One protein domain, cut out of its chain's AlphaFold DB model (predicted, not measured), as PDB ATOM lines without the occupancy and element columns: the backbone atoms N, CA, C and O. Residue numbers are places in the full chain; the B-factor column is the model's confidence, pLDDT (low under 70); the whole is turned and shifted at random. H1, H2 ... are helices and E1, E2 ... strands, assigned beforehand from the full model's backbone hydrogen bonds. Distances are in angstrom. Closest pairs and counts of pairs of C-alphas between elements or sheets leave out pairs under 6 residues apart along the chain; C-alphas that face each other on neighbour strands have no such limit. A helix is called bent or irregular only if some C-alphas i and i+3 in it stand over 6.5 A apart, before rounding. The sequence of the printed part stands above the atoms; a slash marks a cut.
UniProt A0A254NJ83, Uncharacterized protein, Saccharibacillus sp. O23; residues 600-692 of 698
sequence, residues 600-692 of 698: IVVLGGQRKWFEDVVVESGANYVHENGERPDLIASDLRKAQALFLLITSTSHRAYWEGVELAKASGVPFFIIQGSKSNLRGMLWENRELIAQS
ATOM      1  N   ILE A 600       8.477  28.781  11.288       97.69
ATOM      2  CA  ILE A 600       7.792  29.911  10.673       97.69
ATOM      3  C   ILE A 600       6.394  29.462  10.291       97.69
ATOM      4  O   ILE A 600       6.222  28.502   9.535       97.69
ATOM      5  N   VAL A 601       5.405  30.172  10.825       97.69
ATOM      6  CA  VAL A 601       3.993  29.934  10.538       97.69
ATOM      7  C   VAL A 601       3.550  30.931   9.478       97.69
ATOM      8  O   VAL A 601       3.728  32.134   9.651       97.69
ATOM      9  N   VAL A 602       2.967  30.445   8.384       96.94
ATOM     10  CA  VAL A 602       2.330  31.288   7.364       96.94
ATOM     11  C   VAL A 602       0.828  31.042   7.386       96.94
ATOM     12  O   VAL A 602       0.377  29.904   7.249       96.94
ATOM     13  N   LEU A 603       0.061  32.115   7.548       96.44
ATOM     14  CA  LEU A 603      -1.392  32.110   7.627       96.44
ATOM     15  C   LEU A 603      -1.943  32.803   6.370       96.44
ATOM     16  O   LEU A 603      -1.675  33.980   6.120       96.44
ATOM     17  N   GLY A 604      -2.687  32.044   5.565       93.56
ATOM     18  CA  GLY A 604      -3.263  32.459   4.288       93.56
ATOM     19  C   GLY A 604      -2.577  31.869   3.055       93.56
ATOM     20  O   GLY A 604      -1.438  31.395   3.083       93.56
ATOM     21  N   GLY A 605      -3.289  31.920   1.928       91.06
ATOM     22  CA  GLY A 605      -2.783  31.503   0.614       91.06
ATOM     23  C   GLY A 605      -2.558  29.991   0.478       91.06
ATOM     24  O   GLY A 605      -2.934  29.205   1.340       91.06
ATOM     25  N   GLN A 606      -1.961  29.554  -0.636       90.31
ATOM     26  CA  GLN A 606      -1.710  28.127  -0.887       90.31
ATOM     27  C   GLN A 606      -0.338  27.683  -0.367       90.31
ATOM     28  O   GLN A 606       0.680  28.282  -0.716       90.31
ATOM     29  N   ARG A 607      -0.288  26.542   0.341       94.25
ATOM     30  CA  ARG A 607       0.940  25.959   0.920       94.25
ATOM     31  C   ARG A 607       2.136  25.946  -0.038       94.25
ATOM     32  O   ARG A 607       3.222  26.394   0.321       94.25
ATOM     33  N   LYS A 608       1.909  25.478  -1.273       91.25
ATOM     34  CA  LYS A 608       2.922  25.316  -2.335       91.25
ATOM     35  C   LYS A 608       3.607  26.624  -2.738       91.25
ATOM     36  O   LYS A 608       4.644  26.608  -3.398       91.25
ATOM     37  N   TRP A 609       3.010  27.775  -2.434       84.88
ATOM     38  CA  TRP A 609       3.606  29.053  -2.797       84.88
ATOM     39  C   TRP A 609       4.741  29.444  -1.859       84.88
ATOM     40  O   TRP A 609       5.760  29.934  -2.342       84.88
ATOM     41  N   PHE A 610       4.615  29.158  -0.568       93.12
ATOM     42  CA  PHE A 610       5.581  29.612   0.431       93.12
ATOM     43  C   PHE A 610       6.528  28.508   0.906       93.12
ATOM     44  O   PHE A 610       7.637  28.827   1.323       93.12
ATOM     45  N   GLU A 611       6.148  27.232   0.751       95.38
ATOM     46  CA  GLU A 611       6.952  26.076   1.177       95.38
ATOM     47  C   GLU A 611       8.388  26.136   0.652       95.38
ATOM     48  O   GLU A 611       9.322  26.093   1.444       95.38
ATOM     49  N   ASP A 612       8.573  26.346  -0.656       91.75
ATOM     50  CA  ASP A 612       9.912  26.417  -1.252       91.75
ATOM     51  C   ASP A 612      10.766  27.532  -0.629       91.75
ATOM     52  O   ASP A 612      11.941  27.326  -0.357       91.75
ATOM     53  N   VAL A 613      10.181  28.707  -0.370       92.56
ATOM     54  CA  VAL A 613      10.912  29.893   0.111       92.56
ATOM     55  C   VAL A 613      11.315  29.741   1.579       92.56
ATOM     56  O   VAL A 613      12.429  30.105   1.951       92.56
ATOM     57  N   VAL A 614      10.422  29.193   2.406       95.31
ATOM     58  CA  VAL A 614      10.676  28.973   3.838       95.31
ATOM     59  C   VAL A 614      11.623  27.787   4.050       95.31
ATOM     60  O   VAL A 614      12.515  27.848   4.888       95.31
ATOM     61  N   VAL A 615      11.494  26.723   3.253       95.06
ATOM     62  CA  VAL A 615      12.415  25.579   3.319       95.06
ATOM     63  C   VAL A 615      13.801  25.958   2.781       95.06
ATOM     64  O   VAL A 615      14.807  25.513   3.330       95.06
ATOM     65  N   GLU A 616      13.886  26.819   1.757       92.31
ATOM     66  CA  GLU A 616      15.159  27.364   1.255       92.31
ATOM     67  C   GLU A 616      15.935  28.157   2.318       92.31
ATOM     68  O   GLU A 616      17.164  28.110   2.312       92.31
ATOM     69  N   SER A 617      15.259  28.849   3.245       93.00
ATOM     70  CA  SER A 617      15.925  29.558   4.350       93.00
ATOM     71  C   SER A 617      16.380  28.630   5.486       93.00
ATOM     72  O   SER A 617      17.115  29.067   6.375       93.00
ATOM     73  N   GLY A 618      15.994  27.349   5.448       94.12
ATOM     74  CA  GLY A 618      16.313  26.341   6.461       94.12
ATOM     75  C   GLY A 618      15.362  26.308   7.658       94.12
ATOM     76  O   GLY A 618      15.635  25.580   8.614       94.12
ATOM     77  N   ALA A 619      14.269  27.070   7.617       96.38
ATOM     78  CA  ALA A 619      13.258  27.088   8.666       96.38
ATOM     79  C   ALA A 619      12.250  25.930   8.525       96.38
ATOM     80  O   ALA A 619      11.950  25.460   7.426       96.38
ATOM     81  N   ASN A 620      11.674  25.499   9.648       96.88
ATOM     82  CA  ASN A 620      10.535  24.588   9.672       96.88
ATOM     83  C   ASN A 620       9.268  25.343   9.263       96.88
ATOM     84  O   ASN A 620       8.900  26.338   9.886       96.88
ATOM     85  N   TYR A 621       8.594  24.857   8.227       97.25
ATOM     86  CA  TYR A 621       7.432  25.520   7.649       97.25
ATOM     87  C   TYR A 621       6.116  24.924   8.161       97.25
ATOM     88  O   TYR A 621       5.855  23.732   7.981       97.25
ATOM     89  N   VAL A 622       5.271  25.770   8.751       96.62
ATOM     90  CA  VAL A 622       3.897  25.442   9.158       96.62
ATOM     91  C   VAL A 622       2.938  26.365   8.410       96.62
ATOM     92  O   VAL A 622       3.173  27.568   8.316       96.62
ATOM     93  N   HIS A 623       1.863  25.811   7.849       96.81
ATOM     94  CA  HIS A 623       0.947  26.551   6.979       96.81
ATOM     95  C   HIS A 623      -0.514  26.287   7.314       96.81
ATOM     96  O   HIS A 623      -0.889  25.143   7.570       96.81
ATOM     97  N   GLU A 624      -1.327  27.338   7.234       95.12
ATOM     98  CA  GLU A 624      -2.787  27.271   7.313       95.12
ATOM     99  C   GLU A 624      -3.407  28.245   6.293       95.12
ATOM    100  O   GLU A 624      -2.844  29.301   6.010       95.12
ATOM    101  N   ASN A 625      -4.545  27.881   5.693       92.12
ATOM    102  CA  ASN A 625      -5.160  28.595   4.564       92.12
ATOM    103  C   ASN A 625      -5.911  29.898   4.935       92.12
ATOM    104  O   ASN A 625      -6.402  30.583   4.046       92.12
ATOM    105  N   GLY A 626      -6.030  30.246   6.212       85.12
ATOM    106  CA  GLY A 626      -6.846  31.330   6.758       85.12
ATOM    107  C   GLY A 626      -8.288  30.959   7.126       85.12
ATOM    108  O   GLY A 626      -9.089  31.872   7.357       85.12
ATOM    109  N   GLU A 627      -8.644  29.669   7.174       86.94
ATOM    110  CA  GLU A 627     -10.008  29.208   7.495       86.94
ATOM    111  C   GLU A 627     -10.168  28.771   8.955       86.94
ATOM    112  O   GLU A 627     -11.227  28.992   9.546       86.94
ATOM    113  N   ARG A 628      -9.142  28.132   9.540       87.94
ATOM    114  CA  ARG A 628      -9.198  27.574  10.901       87.94
ATOM    115  C   ARG A 628      -7.938  27.919  11.707       87.94
ATOM    116  O   ARG A 628      -7.072  27.058  11.877       87.94
ATOM    117  N   PRO A 629      -7.847  29.140  12.260       82.69
ATOM    118  CA  PRO A 629      -6.701  29.570  13.073       82.69
ATOM    119  C   PRO A 629      -6.520  28.731  14.351       82.69
ATOM    120  O   PRO A 629      -5.404  28.589  14.844       82.69
ATOM    121  N   ASP A 630      -7.580  28.082  14.842       88.69
ATOM    122  CA  ASP A 630      -7.517  27.172  15.994       88.69
ATOM    123  C   ASP A 630      -6.495  26.035  15.809       88.69
ATOM    124  O   ASP A 630      -5.855  25.605  16.770       88.69
ATOM    125  N   LEU A 631      -6.313  25.549  14.573       90.12
ATOM    126  CA  LEU A 631      -5.422  24.422  14.274       90.12
ATOM    127  C   LEU A 631      -3.940  24.782  14.413       90.12
ATOM    128  O   LEU A 631      -3.134  23.899  14.694       90.12
ATOM    129  N   ILE A 632      -3.583  26.059  14.247       92.12
ATOM    130  CA  ILE A 632      -2.196  26.529  14.353       92.12
ATOM    131  C   ILE A 632      -1.857  27.085  15.728       92.12
ATOM    132  O   ILE A 632      -0.698  27.398  15.974       92.12
ATOM    133  N   ALA A 633      -2.814  27.192  16.652       92.44
ATOM    134  CA  ALA A 633      -2.575  27.811  17.952       92.44
ATOM    135  C   ALA A 633      -1.453  27.121  18.756       92.44
ATOM    136  O   ALA A 633      -0.691  27.795  19.450       92.44
ATOM    137  N   SER A 634      -1.310  25.791  18.668       92.81
ATOM    138  CA  SER A 634      -0.226  25.064  19.349       92.81
ATOM    139  C   SER A 634       1.139  25.270  18.698       92.81
ATOM    140  O   SER A 634       2.151  25.308  19.399       92.81
ATOM    141  N   ASP A 635       1.156  25.389  17.373       94.12
ATOM    142  CA  ASP A 635       2.377  25.543  16.585       94.12
ATOM    143  C   ASP A 635       2.870  26.988  16.634       94.12
ATOM    144  O   ASP A 635       4.062  27.225  16.798       94.12
ATOM    145  N   LEU A 636       1.948  27.954  16.629       93.50
ATOM    146  CA  LEU A 636       2.221  29.380  16.769       93.50
ATOM    147  C   LEU A 636       2.875  29.710  18.115       93.50
ATOM    148  O   LEU A 636       3.828  30.478  18.146       93.50
ATOM    149  N   ARG A 637       2.463  29.059  19.213       92.88
ATOM    150  CA  ARG A 637       3.129  29.210  20.525       92.88
ATOM    151  C   ARG A 637       4.590  28.762  20.528       92.88
ATOM    152  O   ARG A 637       5.344  29.200  21.387       92.88
ATOM    153  N   LYS A 638       4.982  27.865  19.619       94.06
ATOM    154  CA  LYS A 638       6.360  27.362  19.473       94.06
ATOM    155  C   LYS A 638       7.115  28.045  18.331       94.06
ATOM    156  O   LYS A 638       8.304  27.786  18.145       94.06
ATOM    157  N   ALA A 639       6.415  28.859  17.545       96.50
ATOM    158  CA  ALA A 639       6.954  29.505  16.369       96.50
ATOM    159  C   ALA A 639       7.814  30.707  16.744       96.50
ATOM    160  O   ALA A 639       7.632  31.340  17.781       96.50
ATOM    161  N   GLN A 640       8.748  31.022  15.861       97.00
ATOM    162  CA  GLN A 640       9.664  32.146  15.986       97.00
ATOM    163  C   GLN A 640       9.119  33.378  15.258       97.00
ATOM    164  O   GLN A 640       9.439  34.501  15.640       97.00
ATOM    165  N   ALA A 641       8.278  33.179  14.238       97.81
ATOM    166  CA  ALA A 641       7.599  34.252  13.523       97.81
ATOM    167  C   ALA A 641       6.290  33.790  12.873       97.81
ATOM    168  O   ALA A 641       6.157  32.630  12.462       97.81
ATOM    169  N   LEU A 642       5.358  34.733  12.738       97.44
ATOM    170  CA  LEU A 642       4.103  34.591  12.006       97.44
ATOM    171  C   LEU A 642       4.111  35.484  10.761       97.44
ATOM    172  O   LEU A 642       4.423  36.664  10.845       97.44
ATOM    173  N   PHE A 643       3.710  34.952   9.614       97.44
ATOM    174  CA  PHE A 643       3.496  35.729   8.395       97.44
ATOM    175  C   PHE A 643       2.039  35.620   7.942       97.44
ATOM    176  O   PHE A 643       1.509  34.518   7.812       97.44
ATOM    177  N   LEU A 644       1.397  36.756   7.684       95.94
ATOM    178  CA  LEU A 644      -0.025  36.879   7.361       95.94
ATOM    179  C   LEU A 644      -0.200  37.376   5.924       95.94
ATOM    180  O   LEU A 644       0.284  38.453   5.584       95.94
ATOM    181  N   LEU A 645      -0.924  36.635   5.082       93.81
ATOM    182  CA  LEU A 645      -1.272  37.072   3.725       93.81
ATOM    183  C   LEU A 645      -2.700  37.634   3.679       93.81
ATOM    184  O   LEU A 645      -3.640  36.897   3.389       93.81
ATOM    185  N   ILE A 646      -2.855  38.945   3.895       88.25
ATOM    186  CA  ILE A 646      -4.167  39.609   4.066       88.25
ATOM    187  C   ILE A 646      -5.165  39.262   2.950       88.25
ATOM    188  O   ILE A 646      -6.323  38.959   3.226       88.25
ATOM    189  N   THR A 647      -4.719  39.230   1.692       87.94
ATOM    190  CA  THR A 647      -5.585  38.963   0.525       87.94
ATOM    191  C   THR A 647      -6.185  37.558   0.503       87.94
ATOM    192  O   THR A 647      -7.032  37.256  -0.336       87.94
ATOM    193  N   SER A 648      -5.702  36.647   1.345       87.06
ATOM    194  CA  SER A 648      -6.145  35.253   1.377       87.06
ATOM    195  C   SER A 648      -6.284  34.723   2.801       87.06
ATOM    196  O   SER A 648      -6.166  33.521   3.017       87.06
ATOM    197  N   THR A 649      -6.537  35.611   3.761       89.50
ATOM    198  CA  THR A 649      -6.892  35.272   5.141       89.50
ATOM    199  C   THR A 649      -8.274  35.812   5.453       89.50
ATOM    200  O   THR A 649      -8.566  36.965   5.143       89.50
ATOM    201  N   SER A 650      -9.134  35.012   6.089       91.19
ATOM    202  CA  SER A 650     -10.403  35.545   6.588       91.19
ATOM    203  C   SER A 650     -10.149  36.613   7.659       91.19
ATOM    204  O   SER A 650      -9.193  36.511   8.431       91.19
ATOM    205  N   HIS A 651     -11.022  37.622   7.742       88.75
ATOM    206  CA  HIS A 651     -10.916  38.694   8.742       88.75
ATOM    207  C   HIS A 651     -10.813  38.135  10.171       88.75
ATOM    208  O   HIS A 651     -10.015  38.605  10.974       88.75
ATOM    209  N   ARG A 652     -11.564  37.067  10.471       90.56
ATOM    210  CA  ARG A 652     -11.501  36.370  11.760       90.56
ATOM    211  C   ARG A 652     -10.129  35.743  12.021       90.56
ATOM    212  O   ARG A 652      -9.562  35.962  13.086       90.56
ATOM    213  N   ALA A 653      -9.588  34.996  11.057       91.12
ATOM    214  CA  ALA A 653      -8.295  34.333  11.215       91.12
ATOM    215  C   ALA A 653      -7.126  35.323  11.313       91.12
ATOM    216  O   ALA A 653      -6.148  35.041  11.998       91.12
ATOM    217  N   TYR A 654      -7.250  36.490  10.675       94.31
ATOM    218  CA  TYR A 654      -6.312  37.593  10.847       94.31
ATOM    219  C   TYR A 654      -6.269  38.068  12.306       94.31
ATOM    220  O   TYR A 654      -5.202  38.048  12.917       94.31
ATOM    221  N   TRP A 655      -7.418  38.433  12.886       94.94
ATOM    222  CA  TRP A 655      -7.473  38.939  14.261       94.94
ATOM    223  C   TRP A 655      -7.043  37.890  15.284       94.94
ATOM    224  O   TRP A 655      -6.165  38.168  16.097       94.94
ATOM    225  N   GLU A 656      -7.573  36.668  15.194       94.25
ATOM    226  CA  GLU A 656      -7.204  35.581  16.111       94.25
ATOM    227  C   GLU A 656      -5.709  35.226  15.986       94.25
ATOM    228  O   GLU A 656      -5.033  35.013  16.991       94.25
ATOM    229  N   GLY A 657      -5.152  35.227  14.769       94.00
ATOM    230  CA  GLY A 657      -3.722  35.008  14.542       94.00
ATOM    231  C   GLY A 657      -2.842  36.094  15.169       94.00
ATOM    232  O   GLY A 657      -1.846  35.776  15.820       94.00
ATOM    233  N   VAL A 658      -3.225  37.368  15.023       95.00
ATOM    234  CA  VAL A 658      -2.511  38.511  15.621       95.00
ATOM    235  C   VAL A 658      -2.602  38.486  17.147       95.00
ATOM    236  O   VAL A 658      -1.597  38.708  17.821       95.00
ATOM    237  N   GLU A 659      -3.773  38.193  17.711       95.75
ATOM    238  CA  GLU A 659      -3.959  38.081  19.161       95.75
ATOM    239  C   GLU A 659      -3.123  36.943  19.754       95.75
ATOM    240  O   GLU A 659      -2.423  37.147  20.747       95.75
ATOM    241  N   LEU A 660      -3.121  35.768  19.115       94.31
ATOM    242  CA  LEU A 660      -2.310  34.628  19.547       94.31
ATOM    243  C   LEU A 660      -0.805  34.905  19.440       94.31
ATOM    244  O   LEU A 660      -0.048  34.501  20.329       94.31
ATOM    245  N   ALA A 661      -0.369  35.595  18.383       95.00
ATOM    246  CA  ALA A 661       1.025  35.991  18.211       95.00
ATOM    247  C   ALA A 661       1.458  36.982  19.300       95.00
ATOM    248  O   ALA A 661       2.460  36.743  19.972       95.00
ATOM    249  N   LYS A 662       0.652  38.023  19.561       95.56
ATOM    250  CA  LYS A 662       0.887  38.989  20.649       95.56
ATOM    251  C   LYS A 662       0.932  38.310  22.017       95.56
ATOM    252  O   LYS A 662       1.853  38.564  22.786       95.56
ATOM    253  N   ALA A 663      -0.013  37.413  22.300       93.75
ATOM    254  CA  ALA A 663      -0.063  36.672  23.560       93.75
ATOM    255  C   ALA A 663       1.162  35.762  23.769       93.75
ATOM    256  O   ALA A 663       1.555  35.516  24.906       93.75
ATOM    257  N   SER A 664       1.765  35.277  22.681       92.62
ATOM    258  CA  SER A 664       2.936  34.390  22.714       92.62
ATOM    259  C   SER A 664       4.267  35.135  22.549       92.62
ATOM    260  O   SER A 664       5.309  34.490  22.507       92.62
ATOM    261  N   GLY A 665       4.253  36.468  22.415       94.06
ATOM    262  CA  GLY A 665       5.456  37.261  22.136       94.06
ATOM    263  C   GLY A 665       6.098  36.957  20.778       94.06
ATOM    264  O   GLY A 665       7.291  37.190  20.598       94.06
ATOM    265  N   VAL A 666       5.331  36.413  19.828       96.50
ATOM    266  CA  VAL A 666       5.822  36.057  18.495       96.50
ATOM    267  C   VAL A 666       5.656  37.264  17.565       96.50
ATOM    268  O   VAL A 666       4.540  37.770  17.420       96.50
ATOM    269  N   PRO A 667       6.728  37.729  16.905       96.94
ATOM    270  CA  PRO A 667       6.651  38.791  15.919       96.94
ATOM    271  C   PRO A 667       5.824  38.324  14.723       96.94
ATOM    272  O   PRO A 667       5.976  37.195  14.239       96.94
ATOM    273  N   PHE A 668       4.947  39.201  14.248       96.81
ATOM    274  CA  PHE A 668       4.108  38.936  13.091       96.81
ATOM    275  C   PHE A 668       4.373  39.951  11.980       96.81
ATOM    276  O   PHE A 668       4.657  41.119  12.235       96.81
ATOM    277  N   PHE A 669       4.268  39.483  10.743       97.25
ATOM    278  CA  PHE A 669       4.621  40.218   9.537       97.25
ATOM    279  C   PHE A 669       3.502  40.097   8.507       97.25
ATOM    280  O   PHE A 669       2.902  39.031   8.358       97.25
ATOM    281  N   ILE A 670       3.226  41.169   7.769       95.56
ATOM    282  CA  ILE A 670       2.194  41.184   6.730       95.56
ATOM    283  C   ILE A 670       2.858  40.985   5.367       95.56
ATOM    284  O   ILE A 670       3.669  41.798   4.936       95.56
ATOM    285  N   ILE A 671       2.489  39.913   4.667       92.69
ATOM    286  CA  ILE A 671       2.951  39.650   3.304       92.69
ATOM    287  C   ILE A 671       2.129  40.513   2.343       92.69
ATOM    288  O   ILE A 671       0.951  40.244   2.100       92.69
ATOM    289  N   GLN A 672       2.772  41.507   1.736       81.25
ATOM    290  CA  GLN A 672       2.203  42.297   0.643       81.25
ATOM    291  C   GLN A 672       2.680  41.728  -0.709       81.25
ATOM    292  O   GLN A 672       3.743  42.065  -1.230       81.25
ATOM    293  N   GLY A 673       1.927  40.788  -1.284       72.19
ATOM    294  CA  GLY A 673       2.158  40.325  -2.659       72.19
ATOM    295  C   GLY A 673       2.884  38.980  -2.815       72.19
ATOM    296  O   GLY A 673       2.371  37.937  -2.416       72.19
ATOM    297  N   SER A 674       4.006  38.961  -3.550       71.94
ATOM    298  CA  SER A 674       4.551  37.736  -4.179       71.94
ATOM    299  C   SER A 674       5.620  36.993  -3.353       71.94
ATOM    300  O   SER A 674       6.127  37.505  -2.360       71.94
ATOM    301  N   LYS A 675       6.033  35.790  -3.802       80.06
ATOM    302  CA  LYS A 675       7.098  34.968  -3.176       80.06
ATOM    303  C   LYS A 675       8.407  35.735  -2.903       80.06
ATOM    304  O   LYS A 675       9.137  35.372  -1.983       80.06
ATOM    305  N   SER A 676       8.734  36.753  -3.707       78.88
ATOM    306  CA  SER A 676       9.936  37.574  -3.504       78.88
ATOM    307  C   SER A 676       9.831  38.479  -2.278       78.88
ATOM    308  O   SER A 676      10.834  38.636  -1.590       78.88
ATOM    309  N   ASN A 677       8.634  38.998  -1.974       86.56
ATOM    310  CA  ASN A 677       8.385  39.806  -0.781       86.56
ATOM    311  C   ASN A 677       8.666  38.966   0.473       86.56
ATOM    312  O   ASN A 677       9.529  39.329   1.265       86.56
ATOM    313  N   LEU A 678       8.076  37.764   0.567       90.19
ATOM    314  CA  LEU A 678       8.340  36.857   1.689       90.19
ATOM    315  C   LEU A 678       9.840  36.563   1.859       90.19
ATOM    316  O   LEU A 678      10.344  36.553   2.977       90.19
ATOM    317  N   ARG A 679      10.576  36.345   0.759       90.31
ATOM    318  CA  ARG A 679      12.027  36.111   0.825       90.31
ATOM    319  C   ARG A 679      12.782  37.327   1.379       90.31
ATOM    320  O   ARG A 679      13.696  37.133   2.175       90.31
ATOM    321  N   GLY A 680      12.397  38.537   0.972       86.50
ATOM    322  CA  GLY A 680      12.932  39.791   1.510       86.50
ATOM    323  C   GLY A 680      12.671  39.911   3.008       86.50
ATOM    324  O   GLY A 680      13.620  40.008   3.780       86.50
ATOM    325  N   MET A 681      11.416  39.738   3.435       92.62
ATOM    326  CA  MET A 681      11.044  39.846   4.848       92.62
ATOM    327  C   MET A 681      11.759  38.820   5.733       92.62
ATOM    328  O   MET A 681      12.195  39.159   6.831       92.62
ATOM    329  N   LEU A 682      11.907  37.574   5.266       95.00
ATOM    330  CA  LEU A 682      12.667  36.545   5.983       95.00
ATOM    331  C   LEU A 682      14.133  36.949   6.163       95.00
ATOM    332  O   LEU A 682      14.706  36.712   7.223       95.00
ATOM    333  N   TRP A 683      14.741  37.537   5.131       93.38
ATOM    334  CA  TRP A 683      16.142  37.947   5.149       93.38
ATOM    335  C   TRP A 683      16.387  39.185   6.015       93.38
ATOM    336  O   TRP A 683      17.344  39.204   6.791       93.38
ATOM    337  N   GLU A 684      15.536  40.201   5.886       94.81
ATOM    338  CA  GLU A 684      15.608  41.469   6.621       94.81
ATOM    339  C   GLU A 684      15.387  41.252   8.119       94.81
ATOM    340  O   GLU A 684      16.146  41.760   8.937       94.81
ATOM    341  N   ASN A 685      14.427  40.397   8.484       96.12
ATOM    342  CA  ASN A 685      14.058  40.152   9.878       96.12
ATOM    343  C   ASN A 685      14.772  38.942  10.497       96.12
ATOM    344  O   ASN A 685      14.381  38.472  11.564       96.12
ATOM    345  N   ARG A 686      15.819  38.405   9.856       94.75
ATOM    346  CA  ARG A 686      16.442  37.135  10.271       94.75
ATOM    347  C   ARG A 686      16.938  37.121  11.720       94.75
ATOM    348  O   ARG A 686      16.832  36.097  12.385       94.75
ATOM    349  N   GLU A 687      17.459  38.244  12.212       94.94
ATOM    350  CA  GLU A 687      17.977  38.363  13.582       94.94
ATOM    351  C   GLU A 687      16.836  38.377  14.599       94.94
ATOM    352  O   GLU A 687      16.876  37.640  15.582       94.94
ATOM    353  N   LEU A 688      15.774  39.127  14.298       95.31
ATOM    354  CA  LEU A 688      14.566  39.202  15.111       95.31
ATOM    355  C   LEU A 688      13.877  37.828  15.188       95.31
ATOM    356  O   LEU A 688      13.540  37.355  16.273       95.31
ATOM    357  N   ILE A 689      13.744  37.141  14.048       95.88
ATOM    358  CA  ILE A 689      13.190  35.781  13.976       95.88
ATOM    359  C   ILE A 689      14.077  34.797  14.755       95.88
ATOM    360  O   ILE A 689      13.568  33.914  15.437       95.88
ATOM    361  N   ALA A 690      15.404  34.916  14.675       92.56
ATOM    362  CA  ALA A 690      16.310  34.014  15.384       92.56
ATOM    363  C   ALA A 690      16.296  34.210  16.911       92.56
ATOM    364  O   ALA A 690      16.545  33.248  17.635       92.56
ATOM    365  N   GLN A 691      16.030  35.425  17.396       90.69
ATOM    366  CA  GLN A 691      16.002  35.759  18.827       90.69
ATOM    367  C   GLN A 691      14.636  35.500  19.474       90.69
ATOM    368  O   GLN A 691      14.560  35.197  20.662       90.69
ATOM    369  N   SER A 692      13.560  35.583  18.695       89.56
ATOM    370  CA  SER A 692      12.192  35.384  19.167       89.56
ATOM    371  C   SER A 692      11.940  33.969  19.698       89.56
ATOM    372  O   SER A 692      12.336  32.976  19.088       89.56
TER     373      SER A 692
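This is residues 600 to 692 of the 698 residues of an uncharacterized protein of Saccharibacillus sp. O23 (UniProt A0A254NJ83). A twisted sheet of four parallel strands makes the middle layer of three, with H2 and H3 side by side over one face and H1 and H4 over the other. The short last helix, H5, follows H4 and only grazes the sheet. The printed part has 93 residues with five named helices and four named strands, in the order E1 H1 E2 H2 E3 H3 E4 H4 H5; the sheet's order is E2 E1 E3 E4, and the class is mixed. It is compact and rounded, with a radius of gyration of the C-alphas of 11.7 A and spans of 28 by 26 by 18 A.

Begin with E1, residues 600 to 603, an inner strand. After it come H1, residues 607 to 616, and E2, residues 620 to 624, an edge strand: E1, H1, E2 is a strand-helix-strand unit, two parallel neighbour strands with a helix between, and its crossover is right-handed. Between E2 and E1, look for N 602 and O 622, 2.9 A apart. H1 lies over E2 at a height over the sheet of 8.6 A. H2, residues 629 to 636, is on the opposite face at 8.8 A, and leads to E3, residues 641 to 644; E2, H2, E3 is a split unit, with E1 between its strands, and is right-handed too. Between E1 and E3, N 643 and O 601 are 2.8 A apart. H3, residues 651 to 663, touches H2, with C-alphas 629 and 653 closest at 5.4 A, at a shallow tilt of 26 degrees, the same way. E4, residues 668 to 670, completes the right-handed unit E3, H3, E4; N 669 and O 642 are 2.8 A apart. H4, residues 675 to 684, touches H1, with C-alphas 613 and 679 closest at 6.4 A; the tilt of 37 degrees is only just steep. H5, residues 686 to 691, meets H4 only through their link. Every O i to N i+4 pair is within hydrogen-bond range in H3, H4 and H5, against 4 of 6 in H1 and 2 of 4 in H2.

Find C-alpha 600 at (7.792, 29.911, 10.673), where E1 begins. H1 is 14.3 A long and E2 13.8 A. H1 and H2 are irregular: C-alphas 609 and 612 are 7.0 A apart, and 631 and 634 7.3 A. H3, the longest helix, runs 18.5 A from C-alpha 651 at (-10.916, 38.694, 8.742). H4 is 14.5 A long, and H5 ends at C-alpha 691, (16.002, 35.759, 18.827).

The C-alphas farthest apart, those of Glu 627 and Glu 687, are 30.1 A apart. The printed part has no cut and no long link. Its mean pLDDT is 92.3, and no printed residue is under 70.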